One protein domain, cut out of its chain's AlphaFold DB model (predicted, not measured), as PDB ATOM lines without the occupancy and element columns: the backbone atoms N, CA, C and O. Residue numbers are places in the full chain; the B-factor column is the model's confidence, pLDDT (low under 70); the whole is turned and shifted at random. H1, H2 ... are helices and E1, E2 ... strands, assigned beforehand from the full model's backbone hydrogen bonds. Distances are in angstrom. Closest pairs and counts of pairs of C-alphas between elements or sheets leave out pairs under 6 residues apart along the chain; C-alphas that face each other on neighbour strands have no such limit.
ATOM      1  N   VAL A  49      -0.099   0.903  -6.501       89.75
ATOM      2  CA  VAL A  49       0.936  -0.004  -6.007       89.75
ATOM      3  C   VAL A  49       0.249  -1.155  -5.281       89.75
ATOM      4  O   VAL A  49      -0.510  -0.941  -4.337       89.75
ATOM      5  N   LEU A  50       0.471  -2.387  -5.735       88.88
ATOM      6  CA  LEU A  50      -0.179  -3.577  -5.182       88.88
ATOM      7  C   LEU A  50       0.781  -4.338  -4.268       88.88
ATOM      8  O   LEU A  50       1.810  -4.830  -4.723       88.88
ATOM      9  N   LEU A  51       0.413  -4.502  -2.998       89.25
ATOM     10  CA  LEU A  51       1.188  -5.284  -2.041       89.25
ATOM     11  C   LEU A  51       0.878  -6.772  -2.187       89.25
ATOM     12  O   LEU A  51      -0.247  -7.223  -1.964       89.25
ATOM     13  N   LEU A  52       1.897  -7.554  -2.529       86.81
ATOM     14  CA  LEU A  52       1.794  -8.989  -2.772       86.81
ATOM     15  C   LEU A  52       2.661  -9.763  -1.787       86.81
ATOM     16  O   LEU A  52       3.754  -9.342  -1.433       86.81
ATOM     17  N   GLY A  53       2.169 -10.916  -1.339       84.56
ATOM     18  CA  GLY A  53       2.927 -11.776  -0.437       84.56
ATOM     19  C   GLY A  53       2.063 -12.766   0.341       84.56
ATOM     20  O   GLY A  53       0.829 -12.641   0.370       84.56
ATOM     21  N   PRO A  54       2.690 -13.758   0.994       83.25
ATOM     22  CA  PRO A  54       1.992 -14.782   1.761       83.25
ATOM     23  C   PRO A  54       1.248 -14.207   2.978       83.25
ATOM     24  O   PRO A  54       1.316 -13.016   3.306       83.25
ATOM     25  N   ARG A  55       0.475 -15.067   3.650       80.94
ATOM     26  CA  ARG A  55      -0.150 -14.730   4.939       80.94
ATOM     27  C   ARG A  55       0.929 -14.327   5.940       80.94
ATOM     28  O   ARG A  55       1.995 -14.925   5.946       80.94
ATOM     29  N   ASN A  56       0.618 -13.344   6.782       76.75
ATOM     30  CA  ASN A  56       1.506 -12.868   7.845       76.75
ATOM     31  C   ASN A  56       2.847 -12.254   7.381       76.75
ATOM     32  O   ASN A  56       3.734 -12.045   8.194       76.75
ATOM     33  N   ALA A  57       2.994 -11.906   6.098       83.00
ATOM     34  CA  ALA A  57       4.194 -11.231   5.587       83.00
ATOM     35  C   ALA A  57       4.303  -9.739   5.982       83.00
ATOM     36  O   ALA A  57       5.184  -9.048   5.492       83.00
ATOM     37  N   GLY A  58       3.382  -9.213   6.801       84.19
ATOM     38  CA  GLY A  58       3.384  -7.800   7.201       84.19
ATOM     39  C   GLY A  58       2.804  -6.815   6.175       84.19
ATOM     40  O   GLY A  58       3.051  -5.624   6.290       84.19
ATOM     41  N   LYS A  59       2.010  -7.265   5.188       88.75
ATOM     42  CA  LYS A  59       1.433  -6.374   4.153       88.75
ATOM     43  C   LYS A  59       0.555  -5.255   4.733       88.75
ATOM     44  O   LYS A  59       0.771  -4.084   4.445       88.75
ATOM     45  N   THR A  60      -0.389  -5.609   5.603       87.00
ATOM     46  CA  THR A  60      -1.255  -4.632   6.276       87.00
ATOM     47  C   THR A  60      -0.463  -3.774   7.265       87.00
ATOM     48  O   THR A  60      -0.734  -2.582   7.378       87.00
ATOM     49  N   ALA A  61       0.555  -4.338   7.932       86.31
ATOM     50  CA  ALA A  61       1.469  -3.567   8.776       86.31
ATOM     51  C   ALA A  61       2.198  -2.490   7.960       86.31
ATOM     52  O   ALA A  61       2.260  -1.348   8.396       86.31
ATOM     53  N   LEU A  62       2.681  -2.831   6.758       87.38
ATOM     54  CA  LEU A  62       3.341  -1.893   5.848       87.38
ATOM     55  C   LEU A  62       2.390  -0.778   5.409       87.38
ATOM     56  O   LEU A  62       2.730   0.397   5.501       87.38
ATOM     57  N   GLN A  63       1.176  -1.139   4.982       87.62
ATOM     58  CA  GLN A  63       0.158  -0.158   4.609       87.62
ATOM     59  C   GLN A  63      -0.180   0.775   5.778       87.62
ATOM     60  O   GLN A  63      -0.246   1.984   5.591       87.62
ATOM     61  N   THR A  64      -0.336   0.225   6.984       84.94
ATOM     62  CA  THR A  64      -0.640   1.001   8.196       84.94
ATOM     63  C   THR A  64       0.527   1.902   8.605       84.94
ATOM     64  O   THR A  64       0.302   3.021   9.061       84.94
ATOM     65  N   LEU A  65       1.772   1.434   8.457       83.56
ATOM     66  CA  LEU A  65       2.973   2.223   8.739       83.56
ATOM     67  C   LEU A  65       3.030   3.457   7.833       83.56
ATOM     68  O   LEU A  65       3.276   4.563   8.320       83.56
ATOM     69  N   TYR A  66       2.754   3.277   6.539       84.75
ATOM     70  CA  TYR A  66       2.700   4.390   5.598       84.75
ATOM     71  C   TYR A  66       1.481   5.288   5.824       84.75
ATOM     72  O   TYR A  66       1.617   6.496   5.863       84.75
ATOM     73  N   GLU A  67       0.299   4.755   6.117       83.06
ATOM     74  CA  GLU A  67      -0.858   5.601   6.454       83.06
ATOM     75  C   GLU A  67      -0.603   6.521   7.670       83.06
ATOM     76  O   GLU A  67      -1.175   7.604   7.773       83.06
ATOM     77  N   ARG A  68       0.277   6.112   8.596       77.88
ATOM     78  CA  ARG A  68       0.565   6.824   9.854       77.88
ATOM     79  C   ARG A  68       1.785   7.748   9.827       77.88
ATOM     80  O   ARG A  68       2.194   8.209  10.895       77.88
ATOM     81  N   GLY A  69       2.398   8.017   8.677       69.19
ATOM     82  CA  GLY A  69       3.556   8.920   8.647       69.19
ATOM     83  C   GLY A  69       4.884   8.253   9.049       69.19
ATOM     84  O   GLY A  69       5.819   8.937   9.448       69.19
ATOM     85  N   GLY A  70       4.999   6.917   8.991       61.72
ATOM     86  CA  GLY A  70       6.266   6.204   9.240       61.72
ATOM     87  C   GLY A  70       6.698   6.178  10.710       61.72
ATOM     88  O   GLY A  70       7.788   5.717  11.035       61.72
ATOM     89  N   ARG A  71       5.846   6.654  11.625       58.97
ATOM     90  CA  ARG A  71       6.122   6.618  13.063       58.97
ATOM     91  C   ARG A  71       5.870   5.203  13.586       58.97
ATOM     92  O   ARG A  71       4.747   4.709  13.435       58.97
ATOM     93  N   PRO A  72       6.866   4.550  14.212       54.31
ATOM     94  CA  PRO A  72       6.664   3.240  14.806       54.31
ATOM     95  C   PRO A  72       5.600   3.352  15.901       54.31
ATOM     96  O   PRO A  72       5.709   4.159  16.825       54.31
ATOM     97  N   ALA A  73       4.529   2.570  15.781       52.22
ATOM     98  CA  ALA A  73       3.604   2.389  16.889       52.22
ATOM     99  C   ALA A  73       4.315   1.587  18.000       52.22
ATOM    100  O   ALA A  73       5.124   0.714  17.685       52.22
ATOM    101  N   PRO A  74       3.995   1.811  19.289       50.69
ATOM    102  CA  PRO A  74       4.624   1.114  20.421       50.69
ATOM    103  C   PRO A  74       4.376  -0.408  20.459       50.69
ATOM    104  O   PRO A  74       4.897  -1.101  21.325       50.69
ATOM    105  N   SER A  75       3.611  -0.951  19.514       45.69
ATOM    106  CA  SER A  75       3.663  -2.358  19.144       45.69
ATOM    107  C   SER A  75       3.754  -2.400  17.624       45.69
ATOM    108  O   SER A  75       2.945  -1.759  16.949       45.69
ATOM    109  N   ALA A  76       4.708  -3.159  17.081       49.44
ATOM    110  CA  ALA A  76       4.634  -3.639  15.706       49.44
ATOM    111  C   ALA A  76       3.187  -4.097  15.468       49.44
ATOM    112  O   ALA A  76       2.688  -4.963  16.192       49.44
ATOM    113  N   ALA A  77       2.465  -3.389  14.598       53.91
ATOM    114  CA  ALA A  77       1.012  -3.436  14.561       53.91
ATOM    115  C   ALA A  77       0.548  -4.883  14.342       53.91
ATOM    116  O   ALA A  77       0.782  -5.457  13.275       53.91
ATOM    117  N   THR A  78      -0.077  -5.481  15.364       56.47
ATOM    118  CA  THR A  78      -0.577  -6.858  15.322       56.47
ATOM    119  C   THR A  78      -1.499  -7.007  14.120       56.47
ATOM    120  O   THR A  78      -2.631  -6.526  14.112       56.47
ATOM    121  N   THR A  79      -0.989  -7.630  13.062       61.66
ATOM    122  CA  THR A  79      -1.702  -7.746  11.794       61.66
ATOM    123  C   THR A  79      -2.498  -9.040  11.786       61.66
ATOM    124  O   THR A  79      -1.939 -10.130  11.891       61.66
ATOM    125  N   HIS A  80      -3.813  -8.930  11.627       63.91
ATOM    126  CA  HIS A  80      -4.691 -10.080  11.431       63.91
ATOM    127  C   HIS A  80      -4.921 -10.347   9.940       63.91
ATOM    128  O   HIS A  80      -4.680  -9.500   9.082       63.91
ATOM    129  N   THR A  81      -5.386 -11.549   9.599       66.06
ATOM    130  CA  THR A  81      -5.689 -11.893   8.206       66.06
ATOM    131  C   THR A  81      -6.868 -11.071   7.689       66.06
ATOM    132  O   THR A  81      -8.015 -11.347   8.050       66.06
ATOM    133  N   SER A  82      -6.596 -10.114   6.801       68.44
ATOM    134  CA  SER A  82      -7.624  -9.364   6.081       68.44
ATOM    135  C   SER A  82      -8.430 -10.281   5.150       68.44
ATOM    136  O   SER A  82      -7.889 -11.171   4.478       68.44
ATOM    137  N   GLN A  83      -9.753 -10.081   5.143       76.56
ATOM    138  CA  GLN A  83     -10.696 -10.766   4.248       76.56
ATOM    139  C   GLN A  83     -11.133  -9.878   3.069       76.56
ATOM    140  O   GLN A  83     -11.750 -10.362   2.130       76.56
ATOM    141  N   SER A  84     -10.783  -8.594   3.068       72.00
ATOM    142  CA  SER A  84     -11.049  -7.652   1.977       72.00
ATOM    143  C   SER A  84      -9.750  -6.983   1.531       72.00
ATOM    144  O   SER A  84      -8.775  -6.944   2.278       72.00
ATOM    145  N   SER A  85      -9.713  -6.520   0.277       77.19
ATOM    146  CA  SER A  85      -8.611  -5.670  -0.190       77.19
ATOM    147  C   SER A  85      -8.851  -4.262   0.339       77.19
ATOM    148  O   SER A  85      -9.977  -3.773   0.238       77.19
ATOM    149  N   GLN A  86      -7.818  -3.618   0.869       83.62
ATOM    150  CA  GLN A  86      -7.897  -2.247   1.368       83.62
ATOM    151  C   GLN A  86      -6.974  -1.363   0.537       83.62
ATOM    152  O   GLN A  86      -5.831  -1.729   0.277       83.62
ATOM    153  N   SER A  87      -7.456  -0.198   0.113       84.12
ATOM    154  CA  SER A  87      -6.649   0.800  -0.589       84.12
ATOM    155  C   SER A  87      -6.547   2.065   0.244       84.12
ATOM    156  O   SER A  87      -7.573   2.579   0.683       84.12
ATOM    157  N   VAL A  88      -5.330   2.566   0.411       85.69
ATOM    158  CA  VAL A  88      -5.043   3.845   1.063       85.69
ATOM    159  C   VAL A  88      -4.422   4.765   0.020       85.69
ATOM    160  O   VAL A  88      -3.577   4.332  -0.765       85.69
ATOM    161  N   GLU A  89      -4.882   6.012  -0.025       86.69
ATOM    162  CA  GLU A  89      -4.286   7.052  -0.864       86.69
ATOM    163  C   GLU A  89      -3.091   7.656  -0.132       86.69
ATOM    164  O   GLU A  89      -3.217   8.113   1.003       86.69
ATOM    165  N   LEU A  90      -1.933   7.628  -0.783       83.81
ATOM    166  CA  LEU A  90      -0.676   8.139  -0.258       83.81
ATOM    167  C   LEU A  90      -0.111   9.173  -1.233       83.81
ATOM    168  O   LEU A  90      -0.384   9.138  -2.435       83.81
ATOM    169  N   ASN A  91       0.678  10.100  -0.700       81.06
ATOM    170  CA  ASN A  91       1.320  11.149  -1.482       81.06
ATOM    171  C   ASN A  91       2.826  10.904  -1.497       81.06
ATOM    172  O   ASN A  91       3.432  10.741  -0.441       81.06
ATOM    173  N   ALA A  92       3.423  10.906  -2.685       75.81
ATOM    174  CA  ALA A  92       4.867  10.962  -2.858       75.81
ATOM    175  C   ALA A  92       5.236  12.337  -3.421       75.81
ATOM    176  O   ALA A  92       4.728  12.742  -4.466       75.81
ATOM    177  N   SER A  93       6.107  13.073  -2.738       66.56
ATOM    178  CA  SER A  93       6.657  14.321  -3.276       66.56
ATOM    179  C   SER A  93       7.574  14.025  -4.464       66.56
ATOM    180  O   SER A  93       8.453  13.164  -4.388       66.56
ATOM    181  N   THR A  94       7.377  14.752  -5.563       56.84
ATOM    182  CA  THR A  94       8.176  14.633  -6.794       56.84
ATOM    183  C   THR A  94       9.211  15.742  -6.942       56.84
ATOM    184  O   THR A  94       9.911  15.790  -7.959       56.84
ATOM    185  N   ASP A  95       9.361  16.611  -5.933       54.47
ATOM    186  CA  ASP A  95      10.317  17.716  -5.974       54.47
ATOM    187  C   ASP A  95      11.756  17.188  -6.102       54.47
ATOM    188  O   ASP A  95      12.337  16.609  -5.177       54.47
ATOM    189  N   ALA A  96      12.338  17.401  -7.286       45.22
ATOM    190  CA  ALA A  96      13.681  16.968  -7.644       45.22
ATOM    191  C   ALA A  96      14.753  17.522  -6.693       45.22
ATOM    192  O   ALA A  96      15.763  16.852  -6.481       45.22
ATOM    193  N   ALA A  97      14.521  18.690  -6.081       48.41
ATOM    194  CA  ALA A  97      15.445  19.300  -5.127       48.41
ATOM    195  C   ALA A  97      15.458  18.593  -3.758       48.41
ATOM    196  O   ALA A  97      16.444  18.684  -3.030       48.41
ATOM    197  N   ARG A  98      14.386  17.868  -3.410       50.94
ATOM    198  CA  ARG A  98      14.211  17.173  -2.120       50.94
ATOM    199  C   ARG A  98      14.166  15.651  -2.249       50.94
ATOM    200  O   ARG A  98      13.901  14.968  -1.263       50.94
ATOM    201  N   LYS A  99      14.506  15.099  -3.421       46.50
ATOM    202  CA  LYS A  99      14.630  13.647  -3.681       46.50
ATOM    203  C   LYS A  99      15.599  12.904  -2.747       46.50
ATOM    204  O   LYS A  99      15.675  11.685  -2.808       46.50
ATOM    205  N   THR A 100      16.339  13.612  -1.899       45.53
ATOM    206  CA  THR A 100      17.263  13.050  -0.904       45.53
ATOM    207  C   THR A 100      16.769  13.192   0.540       45.53
ATOM    208  O   THR A 100      17.454  12.753   1.461       45.53
ATOM    209  N   THR A 101      15.617  13.826   0.780       46.53
ATOM    210  CA  THR A 101      15.159  14.160   2.135       46.53
ATOM    211  C   THR A 101      14.150  13.131   2.641       46.53
ATOM    212  O   THR A 101      13.023  13.060   2.159       46.53
ATOM    213  N   TYR A 102      14.527  12.378   3.681       48.44
ATOM    214  CA  TYR A 102      13.722  11.350   4.375       48.44
ATOM    215  C   TYR A 102      12.331  11.809   4.879       48.44
ATOM    216  O   TYR A 102      11.540  10.992   5.333       48.44
ATOM    217  N   ARG A 103      12.013  13.110   4.819       51.62
ATOM    218  CA  ARG A 103      10.774  13.720   5.338       51.62
ATOM    219  C   ARG A 103       9.647  13.892   4.316       51.62
ATOM    220  O   ARG A 103       8.618  14.461   4.662       51.62
ATOM    221  N   ASN A 104       9.786  13.349   3.106       53.56
ATOM    222  CA  ASN A 104       8.774  13.434   2.039       53.56
ATOM    223  C   ASN A 104       7.398  12.823   2.372       53.56
ATOM    224  O   ASN A 104       6.497  12.859   1.539       53.56
ATOM    225  N   HIS A 105       7.244  12.240   3.557       52.31
ATOM    226  CA  HIS A 105       6.019  11.602   4.006       52.31
ATOM    227  C   HIS A 105       5.018  12.566   4.674       52.31
ATOM    228  O   HIS A 105       3.814  12.349   4.576       52.31
ATOM    229  N   ASP A 106       5.506  13.636   5.316       53.47
ATOM    230  CA  ASP A 106       4.695  14.540   6.154       53.47
ATOM    231  C   ASP A 106       4.508  15.945   5.526       53.47
ATOM    232  O   ASP A 106       3.770  16.771   6.067       53.47
ATOM    233  N   GLU A 107       5.167  16.247   4.398       53.22
ATOM    234  CA  GLU A 107       5.066  17.552   3.723       53.22
ATOM    235  C   GLU A 107       3.893  17.590   2.732       53.22
ATOM    236  O   GLU A 107       3.866  16.877   1.732       53.22
ATOM    237  N   SER A 108       2.924  18.466   3.001       53.22
ATOM    238  CA  SER A 108       1.803  18.787   2.105       53.22
ATOM    239  C   SER A 108       2.067  20.004   1.208       53.22
ATOM    240  O   SER A 108       1.202  20.375   0.413       53.22
ATOM    241  N   ASP A 109       3.245  20.622   1.335       51.00
ATOM    242  CA  ASP A 109       3.662  21.808   0.588       51.00
ATOM    243  C   ASP A 109       4.688  21.410  -0.488       51.00
ATOM    244  O   ASP A 109       5.804  20.997  -0.174       51.00
ATOM    245  N   GLY A 110       4.288  21.455  -1.764       59.31
ATOM    246  CA  GLY A 110       5.112  21.032  -2.903       59.31
ATOM    247  C   GLY A 110       4.323  20.355  -4.031       59.31
ATOM    248  O   GLY A 110       3.104  20.207  -3.964       59.31
ATOM    249  N   THR A 111       5.025  19.934  -5.092       61.59
ATOM    250  CA  THR A 111       4.431  19.087  -6.145       61.59
ATOM    251  C   THR A 111       4.447  17.636  -5.668       61.59
ATOM    252  O   THR A 111       5.514  17.090  -5.389       61.59
ATOM    253  N   TYR A 112       3.272  17.017  -5.561       68.50
ATOM    254  CA  TYR A 112       3.122  15.633  -5.115       68.50
ATOM    255  C   TYR A 112       2.350  14.804  -6.140       68.50
ATOM    256  O   TYR A 112       1.391  15.274  -6.755       68.50
ATOM    257  N   THR A 113       2.756  13.548  -6.291       74.25
ATOM    258  CA  THR A 113       2.004  12.542  -7.030       74.25
ATOM    259  C   THR A 113       1.217  11.689  -6.047       74.25
ATOM    260  O   THR A 113       1.768  11.087  -5.122       74.25
ATOM    261  N   LYS A 114      -0.100  11.652  -6.250       81.50
ATOM    262  CA  LYS A 114      -1.017  10.774  -5.520       81.50
ATOM    263  C   LYS A 114      -0.931   9.369  -6.085       81.50
ATOM    264  O   LYS A 114      -1.031   9.198  -7.298       81.50
ATOM    265  N   PHE A 115      -0.830   8.369  -5.222       88.06
ATOM    266  CA  PHE A 115      -0.886   6.966  -5.616       88.06
ATOM    267  C   PHE A 115      -1.718   6.145  -4.625       88.06
ATOM    268  O   PHE A 115      -1.875   6.496  -3.457       88.06
ATOM    269  N   LEU A 116      -2.284   5.039  -5.102       89.62
ATOM    270  CA  LEU A 116      -3.072   4.117  -4.287       89.62
ATOM    271  C   LEU A 116      -2.215   2.933  -3.871       89.62
ATOM    272  O   LEU A 116      -1.851   2.112  -4.711       89.62
ATOM    273  N   LEU A 117      -1.965   2.786  -2.574       89.81
ATOM    274  CA  LEU A 117      -1.362   1.582  -2.022       89.81
ATOM    275  C   LEU A 117      -2.454   0.575  -1.663       89.81
ATOM    276  O   LEU A 117      -3.301   0.833  -0.807       89.81
ATOM    277  N   VAL A 118      -2.439  -0.574  -2.331       89.06
ATOM    278  CA  VAL A 118      -3.483  -1.596  -2.256       89.06
ATOM    279  C   VAL A 118      -2.948  -2.826  -1.527       89.06
ATOM    280  O   VAL A 118      -2.117  -3.556  -2.067       89.06
ATOM    281  N   ASP A 119      -3.462  -3.093  -0.329       88.00
ATOM    282  CA  ASP A 119      -3.216  -4.336   0.403       88.00
ATOM    283  C   ASP A 119      -4.099  -5.472  -0.124       88.00
ATOM    284  O   ASP A 119      -5.286  -5.296  -0.434       88.00
ATOM    285  N   THR A 120      -3.504  -6.662  -0.226       87.38
ATOM    286  CA  THR A 120      -4.180  -7.873  -0.693       87.38
ATOM    287  C   THR A 120      -4.587  -8.780   0.470       87.38
ATOM    288  O   THR A 120      -3.800  -8.985   1.399       87.38
ATOM    289  N   PRO A 121      -5.785  -9.406   0.416       80.56
ATOM    290  CA  PRO A 121      -6.269 -10.283   1.471       80.56
ATOM    291  C   PRO A 121      -5.262 -11.377   1.811       80.56
ATOM    292  O   PRO A 121      -4.805 -12.124   0.941       80.56
ATOM    293  N   GLY A 122      -4.979 -11.541   3.102       72.62
ATOM    294  CA  GLY A 122      -4.215 -12.692   3.579       72.62
ATOM    295  C   GLY A 122      -4.954 -14.010   3.317       72.62
ATOM    296  O   GLY A 122      -4.335 -15.050   3.093       72.62
ATOM    297  N   HIS A 123      -6.288 -14.002   3.308       76.44
ATOM    298  CA  HIS A 123      -7.054 -15.227   3.127       76.44
ATOM    299  C   HIS A 123      -6.864 -15.827   1.718       76.44
ATOM    300  O   HIS A 123      -7.277 -15.272   0.707       76.44
ATOM    301  N   GLY A 124      -6.285 -17.027   1.648       68.56
ATOM    302  CA  GLY A 124      -5.828 -17.674   0.409       68.56
ATOM    303  C   GLY A 124      -6.924 -17.908  -0.635       68.56
ATOM    304  O   GLY A 124      -6.644 -17.816  -1.825       68.56
ATOM    305  N   LYS A 125      -8.181 -18.120  -0.212       76.50
ATOM    306  CA  LYS A 125      -9.327 -18.211  -1.139       76.50
ATOM    307  C   LYS A 125      -9.644 -16.878  -1.829       76.50
ATOM    308  O   LYS A 125     -10.107 -16.868  -2.959       76.50
ATOM    309  N   LEU A 126      -9.367 -15.759  -1.161       76.19
ATOM    310  CA  LEU A 126      -9.659 -14.406  -1.646       76.19
ATOM    311  C   LEU A 126      -8.472 -13.806  -2.413       76.19
ATOM    312  O   LEU A 126      -8.602 -12.762  -3.052       76.19
ATOM    313  N   ARG A 127      -7.335 -14.517  -2.440       72.75
ATOM    314  CA  ARG A 127      -6.168 -14.167  -3.253       72.75
ATOM    315  C   ARG A 127      -6.509 -14.131  -4.743       72.75
ATOM    316  O   ARG A 127      -6.015 -13.254  -5.436       72.75
ATOM    317  N   GLY A 128      -7.379 -15.022  -5.228       74.38
ATOM    318  CA  GLY A 128      -7.807 -15.037  -6.635       74.38
ATOM    319  C   GLY A 128      -8.464 -13.723  -7.069       74.38
ATOM    320  O   GLY A 128      -8.118 -13.178  -8.115       74.38
ATOM    321  N   SER A 129      -9.328 -13.161  -6.220       70.50
ATOM    322  CA  SER A 129      -9.978 -11.869  -6.466       70.50
ATOM    323  C   SER A 129      -8.970 -10.716  -6.501       70.50
ATOM    324  O   SER A 129      -9.067  -9.840  -7.357       70.50
ATOM    325  N   ALA A 130      -7.953 -10.750  -5.635       68.50
ATOM    326  CA  ALA A 130      -6.865  -9.772  -5.640       68.50
ATOM    327  C   ALA A 130      -5.931  -9.912  -6.860       68.50
ATOM    328  O   ALA A 130      -5.576  -8.913  -7.485       68.50
ATOM    329  N   MET A 131      -5.591 -11.144  -7.264       75.06
ATOM    330  CA  MET A 131      -4.762 -11.421  -8.451       75.06
ATOM    331  C   MET A 131      -5.483 -11.075  -9.758       75.06
ATOM    332  O   MET A 131      -4.839 -10.870 -10.786       75.06
ATOM    333  N   GLY A 132      -6.812 -10.939  -9.735       75.19
ATOM    334  CA  GLY A 132      -7.592 -10.455 -10.873       75.19
ATOM    335  C   GLY A 132      -7.163  -9.067 -11.372       75.19
ATOM    336  O   GLY A 132      -7.376  -8.756 -12.545       75.19
ATOM    337  N   ARG A 133      -6.527  -8.236 -10.529       73.75
ATOM    338  CA  ARG A 133      -5.910  -6.967 -10.962       73.75
ATOM    339  C   ARG A 133      -4.644  -7.199 -11.790       73.75
ATOM    340  O   ARG A 133      -4.499  -6.562 -12.824       73.75
ATOM    341  N   LEU A 134      -3.799  -8.156 -11.400       76.69
ATOM    342  CA  LEU A 134      -2.575  -8.509 -12.130       76.69
ATOM    343  C   LEU A 134      -2.873  -9.178 -13.473       76.69
ATOM    344  O   LEU A 134      -2.246  -8.852 -14.467       76.69
ATOM    345  N   ARG A 135      -3.884 -10.056 -13.544       74.19
ATOM    346  CA  ARG A 135      -4.248 -10.754 -14.797       74.19
ATOM    347  C   ARG A 135      -4.669  -9.805 -15.931       74.19
ATOM    348  O   ARG A 135      -4.667 -10.188 -17.104       74.19
ATOM    349  N   ARG A 136      -5.103  -8.592 -15.574       71.88
ATOM    350  CA  ARG A 136      -5.464  -7.529 -16.519       71.88
ATOM    351  C   ARG A 136      -4.267  -6.691 -16.964       71.88
ATOM    352  O   ARG A 136      -4.390  -6.010 -17.973       71.88
ATOM    353  N   ALA A 137      -3.144  -6.743 -16.252       75.06
ATOM    354  CA  ALA A 137      -1.916  -6.104 -16.692       75.06
ATOM    355  C   ALA A 137      -1.310  -6.948 -17.818       75.06
ATOM    356  O   ALA A 137      -0.752  -8.015 -17.578       75.06
ATOM    357  N   GLU A 138      -1.469  -6.479 -19.052       73.88
ATOM    358  CA  GLU A 138      -0.979  -7.158 -20.254       73.88
ATOM    359  C   GLU A 138       0.533  -7.389 -20.199       73.88
ATOM    360  O   GLU A 138       0.977  -8.499 -20.474       73.88
ATOM    361  N   LYS A 139       1.288  -6.401 -19.698       72.06
ATOM    362  CA  LYS A 139       2.741  -6.500 -19.496       72.06
ATOM    363  C   LYS A 139       3.158  -7.674 -18.605       72.06
ATOM    364  O   LYS A 139       4.211  -8.246 -18.815       72.06
ATOM    365  N   LEU A 140       2.331  -8.062 -17.628       70.19
ATOM    366  CA  LEU A 140       2.643  -9.144 -16.683       70.19
ATOM    367  C   LEU A 140       2.230 -10.535 -17.190       70.19
ATOM    368  O   LEU A 140       2.295 -11.511 -16.436       70.19
ATOM    369  N   ARG A 141       1.740 -10.650 -18.428       68.06
ATOM    370  CA  ARG A 141       1.409 -11.950 -19.013       68.06
ATOM    371  C   ARG A 141       2.687 -12.618 -19.497       68.06
ATOM    372  O   ARG A 141       3.383 -12.073 -20.340       68.06
ATOM    373  N   ALA A 142       2.954 -13.818 -18.987       64.06
ATOM    374  CA  ALA A 142       3.987 -14.671 -19.558       64.06
ATOM    375  C   ALA A 142       3.646 -14.958 -21.028       64.06
ATOM    376  O   ALA A 142       2.520 -15.368 -21.331       64.06
ATOM    377  N   GLN A 161      13.528  -6.854 -17.993       85.88
ATOM    378  CA  GLN A 161      13.639  -5.543 -18.631       85.88
ATOM    379  C   GLN A 161      13.259  -5.585 -20.119       85.88
ATOM    380  O   GLN A 161      12.749  -4.592 -20.629       85.88
ATOM    381  N   GLU A 162      13.422  -6.733 -20.790       82.06
ATOM    382  CA  GLU A 162      12.966  -6.947 -22.174       82.06
ATOM    383  C   GLU A 162      11.455  -6.704 -22.333       82.06
ATOM    384  O   GLU A 162      10.989  -6.255 -23.378       82.06
ATOM    385  N   PHE A 163      10.688  -6.938 -21.266       82.19
ATOM    386  CA  PHE A 163       9.237  -6.762 -21.228       82.19
ATOM    387  C   PHE A 163       8.812  -5.427 -20.590       82.19
ATOM    388  O   PHE A 163       7.663  -5.285 -20.162       82.19
ATOM    389  N   ASP A 164       9.726  -4.455 -20.486       84.81
ATOM    390  CA  ASP A 164       9.561  -3.209 -19.722       84.81
ATOM    391  C   ASP A 164       9.174  -3.449 -18.249       84.81
ATOM    392  O   ASP A 164       8.417  -2.670 -17.655       84.81
ATOM    393  N   ILE A 165       9.641  -4.552 -17.653       85.62
ATOM    394  CA  ILE A 165       9.422  -4.860 -16.240       85.62
ATOM    395  C   ILE A 165      10.744  -4.688 -15.499       85.62
ATOM    396  O   ILE A 165      11.646  -5.517 -15.582       85.62
ATOM    397  N   GLU A 166      10.835  -3.611 -14.729       88.75
ATOM    398  CA  GLU A 166      11.946  -3.377 -13.812       88.75
ATOM    399  C   GLU A 166      11.727  -4.155 -12.506       88.75
ATOM    400  O   GLU A 166      10.651  -4.095 -11.904       88.75
ATOM    401  N   VAL A 167      12.748  -4.891 -12.065       90.62
ATOM    402  CA  VAL A 167      12.700  -5.690 -10.837       90.62
ATOM    403  C   VAL A 167      13.930  -5.396  -9.992       90.62
ATOM    404  O   VAL A 167      15.046  -5.702 -10.397       90.62
ATOM    405  N   ASP A 168      13.704  -4.886  -8.782       92.19
ATOM    406  CA  ASP A 168      14.747  -4.635  -7.789       92.19
ATOM    407  C   ASP A 168      14.493  -5.448  -6.516       92.19
ATOM    408  O   ASP A 168      13.357  -5.601  -6.059       92.19
ATOM    409  N   VAL A 169      15.571  -5.935  -5.898       92.69
ATOM    410  CA  VAL A 169      15.521  -6.620  -4.601       92.69
ATOM    411  C   VAL A 169      15.977  -5.651  -3.517       92.69
ATOM    412  O   VAL A 169      17.165  -5.360  -3.389       92.69
ATOM    413  N   VAL A 170      15.028  -5.160  -2.719       91.12
ATOM    414  CA  VAL A 170      15.292  -4.169  -1.669       91.12
ATOM    415  C   VAL A 170      15.092  -4.795  -0.281       91.12
ATOM    416  O   VAL A 170      13.981  -5.238   0.024       91.12
ATOM    417  N   PRO A 171      16.120  -4.838   0.587       90.12
ATOM    418  CA  PRO A 171      15.983  -5.362   1.945       90.12
ATOM    419  C   PRO A 171      15.215  -4.385   2.845       90.12
ATOM    420  O   PRO A 171      15.337  -3.170   2.691       90.12
ATOM    421  N   GLY A 172      14.461  -4.922   3.805       86.94
ATOM    422  CA  GLY A 172      13.721  -4.135   4.791       86.94
ATOM    423  C   GLY A 172      12.876  -5.005   5.720       86.94
ATOM    424  O   GLY A 172      12.725  -6.211   5.500       86.94
ATOM    425  N   SER A 173      12.329  -4.401   6.773       86.12
ATOM    426  CA  SER A 173      11.428  -5.066   7.717       86.12
ATOM    427  C   SER A 173      10.454  -4.077   8.341       86.12
ATOM    428  O   SER A 173      10.832  -2.988   8.750       86.12
ATOM    429  N   VAL A 174       9.198  -4.498   8.480       84.06
ATOM    430  CA  VAL A 174       8.147  -3.739   9.188       84.06
ATOM    431  C   VAL A 174       7.893  -4.295  10.585       84.06
ATOM    432  O   VAL A 174       7.291  -3.639  11.425       84.06
ATOM    433  N   MET A 175       8.318  -5.536  10.820       78.69
ATOM    434  CA  MET A 175       8.004  -6.290  12.035       78.69
ATOM    435  C   MET A 175       9.168  -6.296  13.035       78.69
ATOM    436  O   MET A 175       9.061  -6.930  14.080       78.69
ATOM    437  N   ALA A 176      10.289  -5.650  12.696       78.00
ATOM    438  CA  ALA A 176      11.415  -5.457  13.603       78.00
ATOM    439  C   ALA A 176      11.082  -4.403  14.677       78.00
ATOM    440  O   ALA A 176      10.138  -3.631  14.512       78.00
ATOM    441  N   GLU A 177      11.860  -4.370  15.765       71.94
ATOM    442  CA  GLU A 177      11.727  -3.340  16.811       71.94
ATOM    443  C   GLU A 177      11.873  -1.926  16.235       71.94
ATOM    444  O   GLU A 177      11.095  -1.035  16.571       71.94
ATOM    445  N   GLU A 178      12.810  -1.758  15.300       76.19
ATOM    446  CA  GLU A 178      12.948  -0.568  14.469       76.19
ATOM    447  C   GLU A 178      12.548  -0.917  13.026       76.19
ATOM    448  O   GLU A 178      13.238  -1.707  12.369       76.19
ATOM    449  N   PRO A 179      11.422  -0.388  12.514       73.19
ATOM    450  CA  PRO A 179      11.027  -0.602  11.128       73.19
ATOM    451  C   PRO A 179      12.038   0.013  10.144       73.19
ATOM    452  O   PRO A 179      12.276   1.216  10.170       73.19
ATOM    453  N   ASP A 180      12.569  -0.797   9.225       82.25
ATOM    454  CA  ASP A 180      13.372  -0.366   8.067       82.25
ATOM    455  C   ASP A 180      12.525  -0.548   6.799       82.25
ATOM    456  O   ASP A 180      12.648  -1.547   6.086       82.25
ATOM    457  N   ALA A 181      11.590   0.378   6.566       84.88
ATOM    458  CA  ALA A 181      10.690   0.378   5.405       84.88
ATOM    459  C   ALA A 181      10.880   1.607   4.494       84.88
ATOM    460  O   ALA A 181      10.185   1.754   3.484       84.88
ATOM    461  N   ASP A 182      11.832   2.483   4.820       82.12
ATOM    462  CA  ASP A 182      12.063   3.734   4.093       82.12
ATOM    463  C   ASP A 182      12.635   3.484   2.699       82.12
ATOM    464  O   ASP A 182      12.275   4.158   1.735       82.12
ATOM    465  N   LYS A 183      13.488   2.464   2.550       83.69
ATOM    466  CA  LYS A 183      14.039   2.078   1.241       83.69
ATOM    467  C   LYS A 183      12.937   1.654   0.272       83.69
ATOM    468  O   LYS A 183      12.979   2.016  -0.900       83.69
ATOM    469  N   TRP A 184      11.933   0.926   0.763       88.50
ATOM    470  CA  TRP A 184      10.770   0.540  -0.037       88.50
ATOM    471  C   TRP A 184       9.923   1.751  -0.420       88.50
ATOM    472  O   TRP A 184       9.498   1.851  -1.568       88.50
ATOM    473  N   TRP A 185       9.736   2.700   0.503       84.50
ATOM    474  CA  TRP A 185       9.025   3.944   0.217       84.50
ATOM    475  C   TRP A 185       9.703   4.726  -0.908       84.50
ATOM    476  O   TRP A 185       9.049   5.100  -1.878       84.50
ATOM    477  N   TRP A 186      11.021   4.915  -0.823       81.19
ATOM    478  CA  TRP A 186      11.795   5.604  -1.856       81.19
ATOM    479  C   TRP A 186      11.725   4.912  -3.209       81.19
ATOM    480  O   TRP A 186      11.540   5.575  -4.229       81.19
ATOM    481  N   TRP A 187      11.840   3.586  -3.210       86.00
ATOM    482  CA  TRP A 187      11.742   2.791  -4.424       86.00
ATOM    483  C   TRP A 187      10.398   2.999  -5.138       86.00
ATOM    484  O   TRP A 187      10.375   3.162  -6.360       86.00
ATOM    485  N   ILE A 188       9.301   3.064  -4.371       86.38
ATOM    486  CA  ILE A 188       7.954   3.357  -4.875       86.38
ATOM    487  C   ILE A 188       7.855   4.811  -5.347       86.38
ATOM    488  O   ILE A 188       7.440   5.056  -6.474       86.38
ATOM    489  N   ALA A 189       8.257   5.770  -4.511       81.50
ATOM    490  CA  ALA A 189       8.112   7.206  -4.754       81.50
ATOM    491  C   ALA A 189       8.814   7.681  -6.037       81.50
ATOM    492  O   ALA A 189       8.377   8.638  -6.666       81.50
ATOM    493  N   GLN A 190       9.897   7.015  -6.446       81.56
ATOM    494  CA  GLN A 190      10.610   7.318  -7.690       81.56
ATOM    495  C   GLN A 190       9.897   6.818  -8.958       81.56
ATOM    496  O   GLN A 190      10.274   7.232 -10.053       81.56
ATOM    497  N   ARG A 191       8.909   5.924  -8.820       80.81
ATOM    498  CA  ARG A 191       8.246   5.196  -9.918       80.81
ATOM    499  C   ARG A 191       6.747   5.494 -10.039       80.81
ATOM    500  O   ARG A 191       6.092   4.906 -10.901       80.81
TER     501      ARG A 191
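What this domain is: This is residues 49 to 142 and 161 to 191 of the 192 residues of the protein "Signal recognition particle receptor subunit beta" of Cordyceps confragosa (UniProt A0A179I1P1). With little regular structure, this is a narrow slab of three strands, mostly the long hairpin E2 and E3, with H1 and H3 over one face and long loops around. The 125 printed residues hold E1 H1 E2 E3 H2 H3, class mixed; the mixed sheet runs E1 E3 E2. It is compact, radius of gyration of the C-alphas 15.4 A, spans 42 by 41 by 24 A.

Where its parts are: Find C-alpha 49 at (0.936, -0.004, -6.007), beginning E1, residues 49 to 51. Next come H1, 59 to 67, 12.4 A; E2, 86 to 93, 22.5 A; E3, 112 to 119, 21.7 A; H2, 127 to 131; and H3, 182 to 189, ending at (8.112, 7.206, -4.754).

How they stand to each other: E1 and E3 are parallel, N 51 to O 118 2.9 A; E3 and E2 antiparallel, N 90 to O 115 2.9 A. H1 runs along E3, height over the sheet 8.6 A, closest C-alphas Thr 60 and Asp 119, 6.2 A. H3 runs across E2, 74 degrees on the local plane, closest C-alphas Ala 92 and Ala 189, 5.3 A. H2 only grazes the sheet. In H1, H2 and H3 every O i to N i+4 pair is within hydrogen-bond range.

The domain as a whole: Across the cut, C-alphas 142 and 161 are 13.3 A apart. H1 to E2 and E2 to E3 are long links. Confidence is under 70 in 38 residues, among them 93 to 112.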